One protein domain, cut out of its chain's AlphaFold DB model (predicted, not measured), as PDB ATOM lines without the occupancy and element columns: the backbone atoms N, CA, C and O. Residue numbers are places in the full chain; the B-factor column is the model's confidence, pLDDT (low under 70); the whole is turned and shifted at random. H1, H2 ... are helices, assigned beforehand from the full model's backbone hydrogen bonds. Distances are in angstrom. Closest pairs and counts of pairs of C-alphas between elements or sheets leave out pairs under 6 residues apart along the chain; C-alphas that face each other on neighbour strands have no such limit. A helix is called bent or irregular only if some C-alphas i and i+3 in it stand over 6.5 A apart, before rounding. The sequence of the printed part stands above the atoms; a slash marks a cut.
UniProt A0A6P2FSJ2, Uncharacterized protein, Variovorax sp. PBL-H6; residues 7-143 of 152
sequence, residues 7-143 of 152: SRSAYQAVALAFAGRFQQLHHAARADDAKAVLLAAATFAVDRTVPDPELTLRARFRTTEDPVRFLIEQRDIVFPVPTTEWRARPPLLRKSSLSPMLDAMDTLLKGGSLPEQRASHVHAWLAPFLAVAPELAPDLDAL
ATOM      1  N   SER A   7     182.024 157.084 207.264       88.19
ATOM      2  CA  SER A   7     183.318 156.435 207.477       88.19
ATOM      3  C   SER A   7     183.139 154.920 207.650       88.19
ATOM      4  O   SER A   7     182.079 154.432 208.051       88.19
ATOM      5  N   ARG A   8     184.210 154.160 207.397       85.50
ATOM      6  CA  ARG A   8     184.222 152.713 207.647       85.50
ATOM      7  C   ARG A   8     183.889 152.377 209.109       85.50
ATOM      8  O   ARG A   8     183.115 151.450 209.330       85.50
ATOM      9  N   SER A   9     184.420 153.142 210.069       88.62
ATOM     10  CA  SER A   9     184.162 152.947 211.505       88.62
ATOM     11  C   SER A   9     182.687 153.151 211.850       88.62
ATOM     12  O   SER A   9     182.070 152.297 212.479       88.62
ATOM     13  N   ALA A  10     182.082 154.222 211.336       90.12
ATOM     14  CA  ALA A  10     180.676 154.535 211.551       90.12
ATOM     15  C   ALA A  10     179.755 153.477 210.925       90.12
ATOM     16  O   ALA A  10     178.777 153.048 211.538       90.12
ATOM     17  N   TYR A  11     180.107 152.981 209.738       89.75
ATOM     18  CA  TYR A  11     179.402 151.870 209.105       89.75
ATOM     19  C   TYR A  11     179.460 150.586 209.944       89.75
ATOM     20  O   TYR A  11     178.434 149.946 210.182       89.75
ATOM     21  N   GLN A  12     180.662 150.219 210.401       88.06
ATOM     22  CA  GLN A  12     180.898 149.060 211.262       88.06
ATOM     23  C   GLN A  12     180.086 149.168 212.555       88.06
ATOM     24  O   GLN A  12     179.386 148.220 212.908       88.06
ATOM     25  N   ALA A  13     180.120 150.328 213.215       90.94
ATOM     26  CA  ALA A  13     179.382 150.579 214.446       90.94
ATOM     27  C   ALA A  13     177.874 150.361 214.265       90.94
ATOM     28  O   ALA A  13     177.269 149.636 215.051       90.94
ATOM     29  N   VAL A  14     177.270 150.903 213.200       93.00
ATOM     30  CA  VAL A  14     175.840 150.702 212.916       93.00
ATOM     31  C   VAL A  14     175.537 149.229 212.643       93.00
ATOM     32  O   VAL A  14     174.674 148.650 213.303       93.00
ATOM     33  N   ALA A  15     176.236 148.595 211.700       90.31
ATOM     34  CA  ALA A  15     175.923 147.222 211.307       90.31
ATOM     35  C   ALA A  15     176.069 146.234 212.478       90.31
ATOM     36  O   ALA A  15     175.176 145.417 212.717       90.31
ATOM     37  N   LEU A  16     177.157 146.347 213.246       90.75
ATOM     38  CA  LEU A  16     177.429 145.481 214.393       90.75
ATOM     39  C   LEU A  16     176.468 145.741 215.553       90.75
ATOM     40  O   LEU A  16     175.990 144.779 216.153       90.75
ATOM     41  N   ALA A  17     176.132 147.003 215.841       92.88
ATOM     42  CA  ALA A  17     175.204 147.328 216.922       92.88
ATOM     43  C   ALA A  17     173.811 146.742 216.679       92.88
ATOM     44  O   ALA A  17     173.238 146.113 217.570       92.88
ATOM     45  N   PHE A  18     173.277 146.878 215.462       94.69
ATOM     46  CA  PHE A  18     171.981 146.296 215.118       94.69
ATOM     47  C   PHE A  18     172.027 144.764 215.092       94.69
ATOM     48  O   PHE A  18     171.182 144.124 215.723       94.69
ATOM     49  N   ALA A  19     173.020 144.164 214.425       91.50
ATOM     50  CA  ALA A  19     173.172 142.710 214.368       91.50
ATOM     51  C   ALA A  19     173.298 142.092 215.768       91.50
ATOM     52  O   ALA A  19     172.577 141.152 216.111       91.50
ATOM     53  N   GLY A  20     174.169 142.661 216.599       90.12
ATOM     54  CA  GLY A  20     174.406 142.209 217.959       90.12
ATOM     55  C   GLY A  20     173.195 142.399 218.862       90.12
ATOM     56  O   GLY A  20     172.868 141.506 219.646       90.12
ATOM     57  N   ARG A  21     172.449 143.501 218.713       93.50
ATOM     58  CA  ARG A  21     171.218 143.700 219.481       93.50
ATOM     59  C   ARG A  21     170.133 142.689 219.113       93.50
ATOM     60  O   ARG A  21     169.480 142.152 220.009       93.50
ATOM     61  N   PHE A  22     169.955 142.377 217.828       93.19
ATOM     62  CA  PHE A  22     169.033 141.320 217.404       93.19
ATOM     63  C   PHE A  22     169.458 139.940 217.925       93.19
ATOM     64  O   PHE A  22     168.594 139.184 218.364       93.19
ATOM     65  N   GLN A  23     170.762 139.640 217.960       88.31
ATOM     66  CA  GLN A  23     171.287 138.409 218.565       88.31
ATOM     67  C   GLN A  23     170.987 138.324 220.067       88.31
ATOM     68  O   GLN A  23     170.430 137.330 220.526       88.31
ATOM     69  N   GLN A  24     171.257 139.379 220.843       89.12
ATOM     70  CA  GLN A  24     170.920 139.401 222.275       89.12
ATOM     71  C   GLN A  24     169.432 139.115 222.518       89.12
ATOM     72  O   GLN A  24     169.069 138.342 223.404       89.12
ATOM     73  N   LEU A  25     168.559 139.727 221.713       91.06
ATOM     74  CA  LEU A  25     167.121 139.500 221.795       91.06
ATOM     75  C   LEU A  25     166.744 138.071 221.390       91.06
ATOM     76  O   LEU A  25     165.877 137.483 222.031       91.06
ATOM     77  N   HIS A  26     167.384 137.505 220.362       89.06
ATOM     78  CA  HIS A  26     167.189 136.114 219.951       89.06
ATOM     79  C   HIS A  26     167.487 135.150 221.107       89.06
ATOM     80  O   HIS A  26     166.658 134.297 221.416       89.06
ATOM     81  N   HIS A  27     168.613 135.336 221.800       85.81
ATOM     82  CA  HIS A  27     168.987 134.505 222.949       85.81
ATOM     83  C   HIS A  27     168.057 134.670 224.155       85.81
ATOM     84  O   HIS A  27     167.840 133.716 224.898       85.81
ATOM     85  N   ALA A  28     167.480 135.857 224.345       87.44
ATOM     86  CA  ALA A  28     166.508 136.110 225.406       87.44
ATOM     87  C   ALA A  28     165.082 135.624 225.063       87.44
ATOM     88  O   ALA A  28     164.233 135.518 225.955       87.44
ATOM     89  N   ALA A  29     164.784 135.356 223.788       87.38
ATOM     90  CA  ALA A  29     163.445 135.007 223.337       87.38
ATOM     91  C   ALA A  29     163.050 133.589 223.773       87.38
ATOM     92  O   ALA A  29     163.762 132.613 223.545       87.38
ATOM     93  N   ARG A  30     161.856 133.468 224.365       83.88
ATOM     94  CA  ARG A  30     161.299 132.178 224.810       83.88
ATOM     95  C   ARG A  30     160.470 131.473 223.735       83.88
ATOM     96  O   ARG A  30     160.447 130.250 223.714       83.88
ATOM     97  N   ALA A  31     159.808 132.232 222.862       84.06
ATOM     98  CA  ALA A  31     158.963 131.703 221.793       84.06
ATOM     99  C   ALA A  31     159.769 131.457 220.510       84.06
ATOM    100  O   ALA A  31     160.531 132.329 220.082       84.06
ATOM    101  N   ASP A  32     159.571 130.303 219.874       77.44
ATOM    102  CA  ASP A  32     160.363 129.898 218.707       77.44
ATOM    103  C   ASP A  32     160.086 130.757 217.462       77.44
ATOM    104  O   ASP A  32     161.022 131.120 216.747       77.44
ATOM    105  N   ASP A  33     158.847 131.218 217.272       80.19
ATOM    106  CA  ASP A  33     158.511 132.158 216.192       80.19
ATOM    107  C   ASP A  33     159.257 133.493 216.340       80.19
ATOM    108  O   ASP A  33     159.752 134.066 215.365       80.19
ATOM    109  N   ALA A  34     159.407 133.979 217.577       85.00
ATOM    110  CA  ALA A  34     160.164 135.196 217.857       85.00
ATOM    111  C   ALA A  34     161.663 134.993 217.596       85.00
ATOM    112  O   ALA A  34     162.310 135.866 217.011       85.00
ATOM    113  N   LYS A  35     162.215 133.827 217.961       87.75
ATOM    114  CA  LYS A  35     163.615 133.476 217.686       87.75
ATOM    115  C   LYS A  35     163.921 133.503 216.192       87.75
ATOM    116  O   LYS A  35     164.942 134.073 215.812       87.75
ATOM    117  N   ALA A  36     163.047 132.937 215.357       87.56
ATOM    118  CA  ALA A  36     163.237 132.904 213.908       87.56
ATOM    119  C   ALA A  36     163.277 134.317 213.300       87.56
ATOM    120  O   ALA A  36     164.162 134.627 212.500       87.56
ATOM    121  N   VAL A  37     162.364 135.197 213.724       91.06
ATOM    122  CA  VAL A  37     162.323 136.599 213.277       91.06
ATOM    123  C   VAL A  37     163.579 137.360 213.704       91.06
ATOM    124  O   VAL A  37     164.171 138.073 212.893       91.06
ATOM    125  N   LEU A  38     164.021 137.189 214.949       91.69
ATOM    126  CA  LEU A  38     165.199 137.876 215.487       91.69
ATOM    127  C   LEU A  38     166.500 137.399 214.833       91.69
ATOM    128  O   LEU A  38     167.337 138.224 214.470       91.69
ATOM    129  N   LEU A  39     166.640 136.094 214.595       88.00
ATOM    130  CA  LEU A  39     167.800 135.542 213.893       88.00
ATOM    131  C   LEU A  39     167.865 136.038 212.445       88.00
ATOM    132  O   LEU A  39     168.932 136.404 211.948       88.00
ATOM    133  N   ALA A  40     166.717 136.099 211.766       89.12
ATOM    134  CA  ALA A  40     166.629 136.661 210.427       89.12
ATOM    135  C   ALA A  40     166.987 138.157 210.406       89.12
ATOM    136  O   ALA A  40     167.666 138.596 209.481       89.12
ATOM    137  N   ALA A  41     166.581 138.931 211.417       91.56
ATOM    138  CA  ALA A  41     166.935 140.346 211.536       91.56
ATOM    139  C   ALA A  41     168.441 140.545 211.775       91.56
ATOM    140  O   ALA A  41     169.056 141.373 211.106       91.56
ATOM    141  N   ALA A  42     169.047 139.741 212.655       89.88
ATOM    142  CA  ALA A  42     170.491 139.743 212.882       89.88
ATOM    143  C   ALA A  42     171.264 139.426 211.595       89.88
ATOM    144  O   ALA A  42     172.162 140.165 211.203       89.88
ATOM    145  N   THR A  43     170.853 138.364 210.899       86.31
ATOM    146  CA  THR A  43     171.434 137.952 209.614       86.31
ATOM    147  C   THR A  43     171.321 139.066 208.578       86.31
ATOM    148  O   THR A  43     172.283 139.379 207.889       86.31
ATOM    149  N   PHE A  44     170.151 139.698 208.487       89.00
ATOM    150  CA  PHE A  44     169.906 140.772 207.534       89.00
ATOM    151  C   PHE A  44     170.779 142.008 207.794       89.00
ATOM    152  O   PHE A  44     171.227 142.635 206.841       89.00
ATOM    153  N   ALA A  45     171.040 142.346 209.061       89.38
ATOM    154  CA  ALA A  45     171.960 143.423 209.420       89.38
ATOM    155  C   ALA A  45     173.406 143.101 209.001       89.38
ATOM    156  O   ALA A  45     174.080 143.951 208.423       89.38
ATOM    157  N   VAL A  46     173.854 141.858 209.210       84.50
ATOM    158  CA  VAL A  46     175.177 141.385 208.763       84.50
ATOM    159  C   VAL A  46     175.278 141.349 207.237       84.50
ATOM    160  O   VAL A  46     176.299 141.747 206.696       84.50
ATOM    161  N   ASP A  47     174.216 140.980 206.525       84.19
ATOM    162  CA  ASP A  47     174.173 140.989 205.054       84.19
ATOM    163  C   ASP A  47     174.281 142.405 204.448       84.19
ATOM    164  O   ASP A  47     174.491 142.544 203.243       84.19
ATOM    165  N   ARG A  48     174.125 143.476 205.247       83.44
ATOM    166  CA  ARG A  48     174.488 144.839 204.819       83.44
ATOM    167  C   ARG A  48     176.002 145.055 204.823       83.44
ATOM    168  O   ARG A  48     176.463 146.051 204.290       83.44
ATOM    169  N   THR A  49     176.784 144.181 205.431       75.88
ATOM    170  CA  THR A  49     178.254 144.202 205.412       75.88
ATOM    171  C   THR A  49     178.786 143.262 204.336       75.88
ATOM    172  O   THR A  49     177.975 142.648 203.644       75.88
ATOM    173  N   VAL A  50     180.115 143.160 204.162       69.06
ATOM    174  CA  VAL A  50     180.718 142.225 203.192       69.06
ATOM    175  C   VAL A  50     179.964 140.902 203.230       69.06
ATOM    176  O   VAL A  50     179.858 140.310 204.305       69.06
ATOM    177  N   PRO A  51     179.429 140.443 202.085       60.81
ATOM    178  CA  PRO A  51     178.678 139.207 202.005       60.81
ATOM    179  C   PRO A  51     179.661 138.041 202.050       60.81
ATOM    180  O   PRO A  51     179.775 137.294 201.086       60.81
ATOM    181  N   ASP A  52     180.414 137.910 203.140       64.50
ATOM    182  CA  ASP A  52     181.149 136.698 203.439       64.50
ATOM    183  C   ASP A  52     180.102 135.657 203.860       64.50
ATOM    184  O   ASP A  52     179.518 135.763 204.947       64.50
ATOM    185  N   PRO A  53     179.808 134.656 203.009       63.12
ATOM    186  CA  PRO A  53     178.821 133.641 203.330       63.12
ATOM    187  C   PRO A  53     179.209 132.886 204.601       63.12
ATOM    188  O   PRO A  53     178.327 132.399 205.299       63.12
ATOM    189  N   GLU A  54     180.498 132.814 204.931       64.56
ATOM    190  CA  GLU A  54     180.991 132.184 206.143       64.56
ATOM    191  C   GLU A  54     180.692 133.026 207.388       64.56
ATOM    192  O   GLU A  54     180.261 132.469 208.398       64.56
ATOM    193  N   LEU A  55     180.806 134.356 207.318       66.19
ATOM    194  CA  LEU A  55     180.353 135.271 208.374       66.19
ATOM    195  C   LEU A  55     178.838 135.150 208.586       66.19
ATOM    196  O   LEU A  55     178.384 134.974 209.717       66.19
ATOM    197  N   THR A  56     178.059 135.177 207.502       66.12
ATOM    198  CA  THR A  56     176.599 135.020 207.538       66.12
ATOM    199  C   THR A  56     176.204 133.652 208.102       66.12
ATOM    200  O   THR A  56     175.303 133.562 208.934       66.12
ATOM    201  N   LEU A  57     176.879 132.570 207.706       59.91
ATOM    202  CA  LEU A  57     176.639 131.230 208.245       59.91
ATOM    203  C   LEU A  57     177.055 131.133 209.715       59.91
ATOM    204  O   LEU A  57     176.297 130.595 210.513       59.91
ATOM    205  N   ARG A  58     178.196 131.691 210.121       64.62
ATOM    206  CA  ARG A  58     178.630 131.692 211.527       64.62
ATOM    207  C   ARG A  58     177.695 132.522 212.405       64.62
ATOM    208  O   ARG A  58     177.326 132.052 213.472       64.62
ATOM    209  N   ALA A  59     177.220 133.674 211.933       62.25
ATOM    210  CA  ALA A  59     176.195 134.463 212.616       62.25
ATOM    211  C   ALA A  59     174.844 133.724 212.723       62.25
ATOM    212  O   ALA A  59     174.086 133.967 213.658       62.25
ATOM    213  N   ARG A  60     174.537 132.819 211.782       60.72
ATOM    214  CA  ARG A  60     173.321 131.987 211.794       60.72
ATOM    215  C   ARG A  60     173.442 130.713 212.631       60.72
ATOM    216  O   ARG A  60     172.435 130.272 213.174       60.72
ATOM    217  N   PHE A  61     174.624 130.100 212.672       52.22
ATOM    218  CA  PHE A  61     174.804 128.704 213.085       52.22
ATOM    219  C   PHE A  61     175.837 128.481 214.187       52.22
ATOM    220  O   PHE A  61     175.912 127.363 214.698       52.22
ATOM    221  N   ARG A  62     176.638 129.478 214.589       52.72
ATOM    222  CA  ARG A  62     177.506 129.263 215.748       52.72
ATOM    223  C   ARG A  62     176.680 129.265 217.028       52.72
ATOM    224  O   ARG A  62     176.274 130.304 217.534       52.72
ATOM    225  N   THR A  63     176.581 128.077 217.606       48.91
ATOM    226  CA  THR A  63     176.394 127.800 219.034       48.91
ATOM    227  C   THR A  63     177.617 128.234 219.859       48.91
ATOM    228  O   THR A  63     178.024 127.524 220.774       48.91
ATOM    229  N   THR A  64     178.297 129.330 219.503       48.59
ATOM    230  CA  THR A  64     179.393 129.835 220.337       48.59
ATOM    231  C   THR A  64     178.820 130.366 221.635       48.59
ATOM    232  O   THR A  64     177.769 131.000 221.628       48.59
ATOM    233  N   GLU A  65     179.549 130.133 222.720       57.88
ATOM    234  CA  GLU A  65     179.211 130.562 224.079       57.88
ATOM    235  C   GLU A  65     178.889 132.068 224.176       57.88
ATOM    236  O   GLU A  65     178.174 132.469 225.090       57.88
ATOM    237  N   ASP A  66     179.325 132.883 223.199       72.62
ATOM    238  CA  ASP A  66     178.925 134.285 223.051       72.62
ATOM    239  C   ASP A  66     178.963 134.785 221.574       72.62
ATOM    240  O   ASP A  66     180.030 135.103 221.035       72.62
ATOM    241  N   PRO A  67     177.814 134.889 220.874       73.38
ATOM    242  CA  PRO A  67     177.747 135.422 219.509       73.38
ATOM    243  C   PRO A  67     177.932 136.940 219.423       73.38
ATOM    244  O   PRO A  67     178.276 137.449 218.353       73.38
ATOM    245  N   VAL A  68     177.742 137.677 220.521       79.25
ATOM    246  CA  VAL A  68     178.056 139.110 220.569       79.25
ATOM    247  C   VAL A  68     179.566 139.291 220.507       79.25
ATOM    248  O   VAL A  68     180.052 140.073 219.688       79.25
ATOM    249  N   ARG A  69     180.312 138.511 221.294       81.50
ATOM    250  CA  ARG A  69     181.776 138.535 221.261       81.50
ATOM    251  C   ARG A  69     182.327 138.205 219.876       81.50
ATOM    252  O   ARG A  69     183.197 138.922 219.389       81.50
ATOM    253  N   PHE A  70     181.765 137.193 219.216       79.25
ATOM    254  CA  PHE A  70     182.129 136.855 217.840       79.25
ATOM    255  C   PHE A  70     181.961 138.051 216.890       79.25
ATOM    256  O   PHE A  70     182.894 138.382 216.165       79.25
ATOM    257  N   LEU A  71     180.813 138.738 216.908       79.56
ATOM    258  CA  LEU A  71     180.569 139.893 216.030       79.56
ATOM    259  C   LEU A  71     181.576 141.031 216.256       79.56
ATOM    260  O   LEU A  71     182.027 141.643 215.290       79.56
ATOM    261  N   ILE A  72     181.968 141.282 217.508       81.75
ATOM    262  CA  ILE A  72     183.004 142.270 217.849       81.75
ATOM    263  C   ILE A  72     184.353 141.867 217.241       81.75
ATOM    264  O   ILE A  72     185.034 142.696 216.640       81.75
ATOM    265  N   GLU A  73     184.730 140.594 217.354       82.25
ATOM    266  CA  GLU A  73     185.987 140.067 216.805       82.25
ATOM    267  C   GLU A  73     186.031 140.117 215.274       82.25
ATOM    268  O   GLU A  73     187.104 140.243 214.692       82.25
ATOM    269  N   GLN A  74     184.875 140.065 214.608       76.62
ATOM    270  CA  GLN A  74     184.784 140.178 213.151       76.62
ATOM    271  C   GLN A  74     184.697 141.632 212.646       76.62
ATOM    272  O   GLN A  74     184.547 141.855 211.445       76.62
ATOM    273  N   ARG A  75     184.809 142.653 213.511       80.62
ATOM    274  CA  ARG A  75     184.664 144.063 213.097       80.62
ATOM    275  C   ARG A  75     185.608 144.466 211.963       80.62
ATOM    276  O   ARG A  75     185.206 145.198 211.061       80.62
ATOM    277  N   ASP A  76     186.829 143.937 211.958       81.12
ATOM    278  CA  ASP A  76     187.868 144.298 210.988       81.12
ATOM    279  C   ASP A  76     187.623 143.709 209.593       81.12
ATOM    280  O   ASP A  76     188.243 144.147 208.622       81.12
ATOM    281  N   ILE A  77     186.682 142.769 209.469       77.56
ATOM    282  CA  ILE A  77     186.253 142.193 208.191       77.56
ATOM    283  C   ILE A  77     184.866 142.681 207.750       77.56
ATOM    284  O   ILE A  77     184.378 142.291 206.693       77.56
ATOM    285  N   VAL A  78     184.244 143.588 208.511       79.44
ATOM    286  CA  VAL A  78     183.048 144.323 208.088       79.44
ATOM    287  C   VAL A  78     183.461 145.502 207.208       79.44
ATOM    288  O   VAL A  78     184.264 146.353 207.609       79.44
ATOM    289  N   PHE A  79     182.882 145.573 206.010       82.00
ATOM    290  CA  PHE A  79     183.047 146.690 205.080       82.00
ATOM    291  C   PHE A  79     181.693 147.141 204.514       82.00
ATOM    292  O   PHE A  79     180.756 146.335 204.464       82.00
ATOM    293  N   PRO A  80     181.589 148.410 204.077       83.88
ATOM    294  CA  PRO A  80     180.406 148.917 203.399       83.88
ATOM    295  C   PRO A  80     180.063 148.128 202.136       83.88
ATOM    296  O   PRO A  80     180.924 147.920 201.283       83.88
ATOM    297  N   VAL A  81     178.791 147.748 201.995       84.75
ATOM    298  CA  VAL A  81     178.259 147.178 200.749       84.75
ATOM    299  C   VAL A  81     177.566 148.278 199.955       84.75
ATOM    300  O   VAL A  81     176.739 149.000 200.530       84.75
ATOM    301  N   PRO A  82     177.840 148.410 198.643       83.19
ATOM    302  CA  PRO A  82     177.113 149.334 197.782       83.19
ATOM    303  C   PRO A  82     175.599 149.126 197.880       83.19
ATOM    304  O   PRO A  82     175.106 148.003 197.816       83.19
ATOM    305  N   THR A  83     174.830 150.210 197.990       84.50
ATOM    306  CA  THR A  83     173.365 150.147 198.160       84.50
ATOM    307  C   THR A  83     172.640 149.448 197.010       84.50
ATOM    308  O   THR A  83     171.541 148.938 197.200       84.50
ATOM    309  N   THR A  84     173.246 149.390 195.825       84.38
ATOM    310  CA  THR A  84     172.750 148.643 194.658       84.38
ATOM    311  C   THR A  84     172.842 147.127 194.825       84.38
ATOM    312  O   THR A  84     172.099 146.400 194.177       84.38
ATOM    313  N   GLU A  85     173.728 146.648 195.696       84.31
ATOM    314  CA  GLU A  85     173.957 145.224 195.981       84.31
ATOM    315  C   GLU A  85     173.213 144.759 197.241       84.31
ATOM    316  O   GLU A  85     173.284 143.600 197.652       84.31
ATOM    317  N   TRP A  86     172.461 145.663 197.867       86.25
ATOM    318  CA  TRP A  86     171.700 145.376 199.069       86.25
ATOM    319  C   TRP A  86     170.588 144.367 198.798       86.25
ATOM    320  O   TRP A  86     169.675 144.597 198.003       86.25
ATOM    321  N   ARG A  87     170.600 143.266 199.555       84.25
ATOM    322  CA  ARG A  87     169.522 142.275 199.518       84.25
ATOM    323  C   ARG A  87     168.186 142.890 199.937       84.25
ATOM    324  O   ARG A  87     168.104 143.720 200.852       84.25
ATOM    325  N   ALA A  88     167.116 142.447 199.280       88.00
ATOM    326  CA  ALA A  88     165.759 142.823 199.647       88.00
ATOM    327  C   ALA A  88     165.394 142.257 201.026       88.00
ATOM    328  O   ALA A  88     165.762 141.134 201.369       88.00
ATOM    329  N   ARG A  89     164.613 143.015 201.808       90.31
ATOM    330  CA  ARG A  89     164.151 142.571 203.129       90.31
ATOM    331  C   ARG A  89     163.299 141.291 202.995       90.31
ATOM    332  O   ARG A  89     162.302 141.329 202.251       90.31
ATOM    333  N   PRO A  90     163.638 140.193 203.704       89.50
ATOM    334  CA  PRO A  90     162.855 138.959 203.717       89.50
ATOM    335  C   PRO A  90     161.381 139.197 204.078       89.50
ATOM    336  O   PRO A  90     161.109 140.044 204.935       89.50
ATOM    337  N   PRO A  91     160.419 138.452 203.492       89.38
ATOM    338  CA  PRO A  91     158.989 138.645 203.754       89.38
ATOM    339  C   PRO A  91     158.616 138.638 205.241       89.38
ATOM    340  O   PRO A  91     157.836 139.483 205.676       89.38
ATOM    341  N   LEU A  92     159.232 137.749 206.028       88.81
ATOM    342  CA  LEU A  92     158.978 137.616 207.466       88.81
ATOM    343  C   LEU A  92     159.355 138.878 208.270       88.81
ATOM    344  O   LEU A  92     158.712 139.187 209.267       88.81
ATOM    345  N   LEU A  93     160.355 139.648 207.822       90.81
ATOM    346  CA  LEU A  93     160.786 140.872 208.506       90.81
ATOM    347  C   LEU A  93     159.901 142.073 208.167       90.81
ATOM    348  O   LEU A  93     159.784 142.984 208.980       90.81
ATOM    349  N   ARG A  94     159.241 142.075 206.999       85.81
ATOM    350  CA  ARG A  94     158.405 143.202 206.538       85.81
ATOM    351  C   ARG A  94     157.211 143.469 207.452       85.81
ATOM    352  O   ARG A  94     156.784 144.610 207.573       85.81
ATOM    353  N   LYS A  95     156.675 142.421 208.082       80.25
ATOM    354  CA  LYS A  95     155.516 142.490 208.987       80.25
ATOM    355  C   LYS A  95     155.901 142.385 210.465       80.25
ATOM    356  O   LYS A  95     155.027 142.260 211.315       80.25
ATOM    357  N   SER A  96     157.197 142.392 210.771       88.12
ATOM    358  CA  SER A  96     157.672 142.266 212.146       88.12
ATOM    359  C   SER A  96     157.554 143.590 212.901       88.12
ATOM    360  O   SER A  96     157.639 144.671 212.313       88.12
ATOM    361  N   SER A  97     157.458 143.513 214.228       89.75
ATOM    362  CA  SER A  97     157.594 144.677 215.114       89.75
ATOM    363  C   SER A  97     158.989 145.320 215.060       89.75
ATOM    364  O   SER A  97     159.182 146.405 215.601       89.75
ATOM    365  N   LEU A  98     159.957 144.687 214.384       92.19
ATOM    366  CA  LEU A  98     161.327 145.177 214.219       92.19
ATOM    367  C   LEU A  98     161.479 146.152 213.045       92.19
ATOM    368  O   LEU A  98     162.536 146.770 212.921       92.19
ATOM    369  N   SER A  99     160.456 146.317 212.195       91.75
ATOM    370  CA  SER A  99     160.506 147.215 211.031       91.75
ATOM    371  C   SER A  99     161.038 148.619 211.357       91.75
ATOM    372  O   SER A  99     161.942 149.054 210.648       91.75
ATOM    373  N   PRO A 100     160.620 149.298 212.448       93.44
ATOM    374  CA  PRO A 100     161.169 150.612 212.793       93.44
ATOM    375  C   PRO A 100     162.682 150.612 213.052       93.44
ATOM    376  O   PRO A 100     163.360 151.577 212.704       93.44
ATOM    377  N   MET A 101     163.222 149.542 213.647       96.25
ATOM    378  CA  MET A 101     164.660 149.409 213.909       96.25
ATOM    379  C   MET A 101     165.423 149.106 212.619       96.25
ATOM    380  O   MET A 101     166.457 149.708 212.354       96.25
ATOM    381  N   LEU A 102     164.885 148.228 211.772       94.50
ATOM    382  CA  LEU A 102     165.474 147.927 210.467       94.50
ATOM    383  C   LEU A 102     165.492 149.157 209.547       94.50
ATOM    384  O   LEU A 102     166.468 149.373 208.834       94.50
ATOM    385  N   ASP A 103     164.446 149.982 209.585       94.44
ATOM    386  CA  ASP A 103     164.386 151.234 208.828       94.44
ATOM    387  C   ASP A 103     165.392 152.257 209.366       94.44
ATOM    388  O   ASP A 103     166.077 152.908 208.583       94.44
ATOM    389  N   ALA A 104     165.535 152.363 210.693       95.12
ATOM    390  CA  ALA A 104     166.552 153.213 211.306       95.12
ATOM    391  C   ALA A 104     167.972 152.792 210.900       95.12
ATOM    392  O   ALA A 104     168.766 153.644 210.507       95.12
ATOM    393  N   MET A 105     168.272 151.491 210.931       94.81
ATOM    394  CA  MET A 105     169.538 150.939 210.446       94.81
ATOM    395  C   MET A 105     169.783 151.313 208.982       94.81
ATOM    396  O   MET A 105     170.834 151.856 208.657       94.81
ATOM    397  N   ASP A 106     168.807 151.067 208.100       92.56
ATOM    398  CA  ASP A 106     168.925 151.375 206.672       92.56
ATOM    399  C   ASP A 106     169.133 152.882 206.428       92.56
ATOM    400  O   ASP A 106     169.910 153.255 205.549       92.56
ATOM    401  N   THR A 107     168.465 153.759 207.188       92.69
ATOM    402  CA  THR A 107     168.681 155.214 207.126       92.69
ATOM    403  C   THR A 107     170.101 155.579 207.542       92.69
ATOM    404  O   THR A 107     170.772 156.294 206.799       92.69
ATOM    405  N   LEU A 108     170.572 155.068 208.683       92.56
ATOM    406  CA  LEU A 108     171.909 155.365 209.197       92.56
ATOM    407  C   LEU A 108     172.989 154.875 208.237       92.56
ATOM    408  O   LEU A 108     173.841 155.663 207.859       92.56
ATOM    409  N   LEU A 109     172.910 153.630 207.755       91.00
ATOM    410  CA  LEU A 109     173.872 153.040 206.812       91.00
ATOM    411  C   LEU A 109     173.943 153.773 205.461       91.00
ATOM    412  O   LEU A 109     174.951 153.685 204.762       91.00
ATOM    413  N   LYS A 110     172.896 154.512 205.083       88.56
ATOM    414  CA  LYS A 110     172.893 155.399 203.904       88.56
ATOM    415  C   LYS A 110     173.473 156.790 204.197       88.56
ATOM    416  O   LYS A 110     173.442 157.649 203.321       88.56
ATOM    417  N   GLY A 111     173.958 157.021 205.417       86.94
ATOM    418  CA  GLY A 111     174.414 158.317 205.914       86.94
ATOM    419  C   GLY A 111     173.283 159.321 206.141       86.94
ATOM    420  O   GLY A 111     173.524 160.524 206.127       86.94
ATOM    421  N   GLY A 112     172.046 158.844 206.297       87.62
ATOM    422  CA  GLY A 112     170.901 159.678 206.642       87.62
ATOM    423  C   GLY A 112     170.840 159.968 208.141       87.62
ATOM    424  O   GLY A 112     171.330 159.193 208.960       87.62
ATOM    425  N   SER A 113     170.185 161.069 208.504       88.44
ATOM    426  CA  SER A 113     169.917 161.423 209.896       88.44
ATOM    427  C   SER A 113     168.528 160.963 210.336       88.44
ATOM    428  O   SER A 113     167.577 160.898 209.552       88.44
ATOM    429  N   LEU A 114     168.407 160.633 211.621       90.62
ATOM    430  CA  LEU A 114     167.127 160.342 212.256       90.62
ATOM    431  C   LEU A 114     166.629 161.589 213.000       90.62
ATOM    432  O   LEU A 114     167.444 162.322 213.563       90.62
ATOM    433  N   PRO A 115     165.304 161.818 213.077       91.69
ATOM    434  CA  PRO A 115     164.749 162.799 214.003       91.69
ATOM    435  C   PRO A 115     165.197 162.503 215.438       91.69
ATOM    436  O   PRO A 115     165.236 161.337 215.831       91.69
ATOM    437  N   GLU A 116     165.464 163.539 216.234       88.94
ATOM    438  CA  GLU A 116     166.059 163.431 217.579       88.94
ATOM    439  C   GLU A 116     165.353 162.410 218.488       88.94
ATOM    440  O   GLU A 116     165.999 161.576 219.124       88.94
ATOM    441  N   GLN A 117     164.016 162.412 218.504       88.50
ATOM    442  CA  GLN A 117     163.227 161.458 219.294       88.50
ATOM    443  C   GLN A 117     163.475 160.004 218.866       88.50
ATOM    444  O   GLN A 117     163.615 159.112 219.703       88.50
ATOM    445  N   ARG A 118     163.559 159.758 217.552       92.62
ATOM    446  CA  ARG A 118     163.837 158.429 216.999       92.62
ATOM    447  C   ARG A 118     165.291 158.035 217.240       92.62
ATOM    448  O   ARG A 118     165.531 156.890 217.603       92.62
ATOM    449  N   ALA A 119     166.230 158.966 217.088       92.56
ATOM    450  CA  ALA A 119     167.640 158.740 217.386       92.56
ATOM    451  C   ALA A 119     167.842 158.341 218.857       92.56
ATOM    452  O   ALA A 119     168.461 157.317 219.142       92.56
ATOM    453  N   SER A 120     167.211 159.072 219.780       91.38
ATOM    454  CA  SER A 120     167.220 158.775 221.218       91.38
ATOM    455  C   SER A 120     166.626 157.401 221.531       91.38
ATOM    456  O   SER A 120     167.184 156.645 222.325       91.38
ATOM    457  N   HIS A 121     165.509 157.049 220.888       94.25
ATOM    458  CA  HIS A 121     164.887 155.737 221.052       94.25
ATOM    459  C   HIS A 121     165.782 154.597 220.543       94.25
ATOM    460  O   HIS A 121     165.946 153.597 221.238       94.25
ATOM    461  N   VAL A 122     166.396 154.757 219.367       95.50
ATOM    462  CA  VAL A 122     167.338 153.778 218.799       95.50
ATOM    463  C   VAL A 122     168.556 153.613 219.704       95.50
ATOM    464  O   VAL A 122     168.922 152.485 220.018       95.50
ATOM    465  N   HIS A 123     169.136 154.713 220.188       94.19
ATOM    466  CA  HIS A 123     170.259 154.670 221.123       94.19
ATOM    467  C   HIS A 123     169.898 153.899 222.403       94.19
ATOM    468  O   HIS A 123     170.597 152.966 222.794       94.19
ATOM    469  N   ALA A 124     168.758 154.220 223.025       94.44
ATOM    470  CA  ALA A 124     168.281 153.513 224.214       94.44
ATOM    471  C   ALA A 124     168.020 152.020 223.944       94.44
ATOM    472  O   ALA A 124     168.327 151.173 224.782       94.44
ATOM    473  N   TRP A 125     167.490 151.682 222.766       96.06
ATOM    474  CA  TRP A 125     167.264 150.297 222.359       96.06
ATOM    475  C   TRP A 125     168.574 149.519 222.156       96.06
ATOM    476  O   TRP A 125     168.624 148.333 222.492       96.06
ATOM    477  N   LEU A 126     169.627 150.176 221.657       95.62
ATOM    478  CA  LEU A 126     170.966 149.608 221.447       95.62
ATOM    479  C   LEU A 126     171.823 149.565 222.721       95.62
ATOM    480  O   LEU A 126     172.776 148.787 222.775       95.62
ATOM    481  N   ALA A 127     171.482 150.333 223.759       93.38
ATOM    482  CA  ALA A 127     172.285 150.469 224.978       93.38
ATOM    483  C   ALA A 127     172.735 149.134 225.619       93.38
ATOM    484  O   ALA A 127     173.905 149.038 225.991       93.38
ATOM    485  N   PRO A 128     171.904 148.069 225.700       92.00
ATOM    486  CA  PRO A 128     172.355 146.785 226.251       92.00
ATOM    487  C   PRO A 128     173.462 146.096 225.439       92.00
ATOM    488  O   PRO A 128     174.235 145.319 225.993       92.00
ATOM    489  N   PHE A 129     173.550 146.355 224.134       91.00
ATOM    490  CA  PHE A 129     174.658 145.875 223.308       91.00
ATOM    491  C   PHE A 129     175.891 146.771 223.470       91.00
ATOM    492  O   PHE A 129     177.002 146.280 223.634       91.00
ATOM    493  N   LEU A 130     175.709 148.092 223.512       91.31
ATOM    494  CA  LEU A 130     176.821 149.031 223.700       91.31
ATOM    495  C   LEU A 130     177.506 148.877 225.067       91.31
ATOM    496  O   LEU A 130     178.686 149.184 225.194       91.31
ATOM    497  N   ALA A 131     176.804 148.352 226.074       91.31
ATOM    498  CA  ALA A 131     177.401 147.999 227.361       91.31
ATOM    499  C   ALA A 131     178.467 146.888 227.253       91.31
ATOM    500  O   ALA A 131     179.394 146.864 228.060       91.31
ATOM    501  N   VAL A 132     178.352 145.991 226.267       88.69
ATOM    502  CA  VAL A 132     179.310 144.894 226.022       88.69
ATOM    503  C   VAL A 132     180.283 145.181 224.873       88.69
ATOM    504  O   VAL A 132     181.305 144.509 224.769       88.69
ATOM    505  N   ALA A 133     179.998 146.196 224.051       89.19
ATOM    506  CA  ALA A 133     180.857 146.691 222.971       89.19
ATOM    507  C   ALA A 133     181.062 148.222 223.065       89.19
ATOM    508  O   ALA A 133     180.678 148.961 222.147       89.19
ATOM    509  N   PRO A 134     181.609 148.742 224.183       91.50
ATOM    510  CA  PRO A 134     181.703 150.181 224.430       91.50
ATOM    511  C   PRO A 134     182.601 150.921 223.432       91.50
ATOM    512  O   PRO A 134     182.499 152.142 223.325       91.50
ATOM    513  N   GLU A 135     183.470 150.217 222.707       89.44
ATOM    514  CA  GLU A 135     184.316 150.782 221.656       89.44
ATOM    515  C   GLU A 135     183.532 151.252 220.424       89.44
ATOM    516  O   GLU A 135     184.025 152.108 219.700       89.44
ATOM    517  N   LEU A 136     182.319 150.733 220.197       89.50
ATOM    518  CA  LEU A 136     181.466 151.126 219.067       89.50
ATOM    519  C   LEU A 136     180.575 152.335 219.390       89.50
ATOM    520  O   LEU A 136     179.986 152.928 218.488       89.50
ATOM    521  N   ALA A 137     180.460 152.698 220.672       91.19
ATOM    522  CA  ALA A 137     179.587 153.777 221.123       91.19
ATOM    523  C   ALA A 137     179.957 155.157 220.543       91.19
ATOM    524  O   ALA A 137     179.050 155.820 220.057       91.19
ATOM    525  N   PRO A 138     181.236 155.594 220.492       91.38
ATOM    526  CA  PRO A 138     181.568 156.942 220.020       91.38
ATOM    527  C   PRO A 138     181.129 157.218 218.577       91.38
ATOM    528  O   PRO A 138     180.572 158.277 218.294       91.38
ATOM    529  N   ASP A 139     181.351 156.258 217.674       90.94
ATOM    530  CA  ASP A 139     180.929 156.371 216.276       90.94
ATOM    531  C   ASP A 139     179.395 156.428 216.162       90.94
ATOM    532  O   ASP A 139     178.849 157.227 215.402       90.94
ATOM    533  N   LEU A 140     178.684 155.602 216.933       90.56
ATOM    534  CA  LEU A 140     177.224 155.552 216.900       90.56
ATOM    535  C   LEU A 140     176.579 156.795 217.540       90.56
ATOM    536  O   LEU A 140     175.603 157.320 217.003       90.56
ATOM    537  N   ASP A 141     177.135 157.290 218.644       91.19
ATOM    538  CA  ASP A 141     176.687 158.502 219.336       91.19
ATOM    539  C   ASP A 141     176.804 159.720 218.421       91.19
ATOM    540  O   ASP A 141     175.867 160.518 218.325       91.19
ATOM    541  N   ALA A 142     177.916 159.819 217.683       88.88
ATOM    542  CA  ALA A 142     178.129 160.864 216.690       88.88
ATOM    543  C   ALA A 142     177.053 160.838 215.592       88.88
ATOM    544  O   ALA A 142     176.529 161.888 215.221       88.88
ATOM    545  N   LEU A 143     176.665 159.654 215.105       88.56
ATOM    546  CA  LEU A 143     175.615 159.518 214.086       88.56
ATOM    547  C   LEU A 143     174.218 159.843 214.604       88.56
ATOM    548  O   LEU A 143     173.393 160.412 213.888       88.56
TER     549      LEU A 143
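What this domain is: This is residues 7 to 143 of the 152 residues of an uncharacterized protein of Variovorax sp. PBL-H6 (UniProt A0A6P2FSJ2). What is the main picture? A compact, rounded ball of helices is built round one long helix, H1, which runs through its middle; H2, H4 and H6 run beside H1 at shallow tilts, and the pair H7 and H8 crosses it steeply. H3 packs on H2 alone, the tiny H5 also packs on H2, and an unnamed stretch, residues 74 to 90, runs over the outside. What are the figures? The printed part has 137 residues with eight named helices, H1 to H8 in chain order, and no named strand: the class is all helix. The radius of gyration of the C-alphas is 13.7 A, and the spans are 34 by 33 by 30 A.

How they stand to each other: What is the hub, and what follows it? H1, residues 8 to 28, is the hub, touching five helices. It forms a hairpin with H2, residues 32 to 46, opposite ways at a shallow tilt of 10 degrees, the closest C-alphas being those of Ala 19 and Ala 42, 4.3 A apart. H2 forms a hairpin with H3, residues 53 to 61, at a shallow tilt of 24 degrees, with C-alphas 43 and 56 closest at 6.3 A. Which later helices touch these? H4, residues 67 to 73, touches residues 16 to 24 of H1, opposite ways at 17 degrees, with C-alphas 20 and 68 closest at 5.5 A. H5, residues 91 to 94, touches H2, with C-alphas 37 and 93 closest at 6.6 A. H6, residues 99 to 109, touches residues 11 to 18 of H1, opposite ways at 21 degrees, with C-alphas 11 and 109 closest at 6.1 A. How do the last two stand? H7, residues 116 to 130, touches H1 at a steep tilt of 68 degrees, only just short of about perpendicular, with C-alphas 21 and 129 closest at 5.6 A. H8, residues 134 to 143, touches H1 at a steep tilt of 63 degrees, with C-alphas 10 and 139 closest at 5.1 A. H7 and H8 form a hairpin but only just touch, with 3 pairs of C-alphas within 8 A, the closest those of Leu 130 and Ala 137, 6.1 A apart. What do the backbones show? Every O i to N i+4 pair is within hydrogen-bond range in H1, H2, H3, H4 and H6, against 9 of 11 in H7 and 4 of 6 in H8; H5 is too short for such a pair.

Where its parts are: Where do the helices begin and end? H1 begins at C-alpha 8, (184.222, 152.713, 207.647), and H8 ends at C-alpha 143, (175.615, 159.518, 214.086). How long are they? From first to last C-alpha H1 measures 30.1 A, H2 21.2 A, H7 19.0 A, and H6 and H8 15.2 A each; H3, H4 and H5 are shorter. H7 is irregular, with C-alphas 125 and 128 7.3 A apart, and H8 only just so, with C-alphas 135 and 138 6.9 A apart.

The domain as a whole: How large is it? The two C-alphas farthest apart, those of Ser 7 and Ala 31, are 37.5 A apart. Is it continuous and confident? The printed part has no cut, and its one long link joins H4 to H5. Its mean pLDDT is 84.9, with residues 50 to 65 under 70.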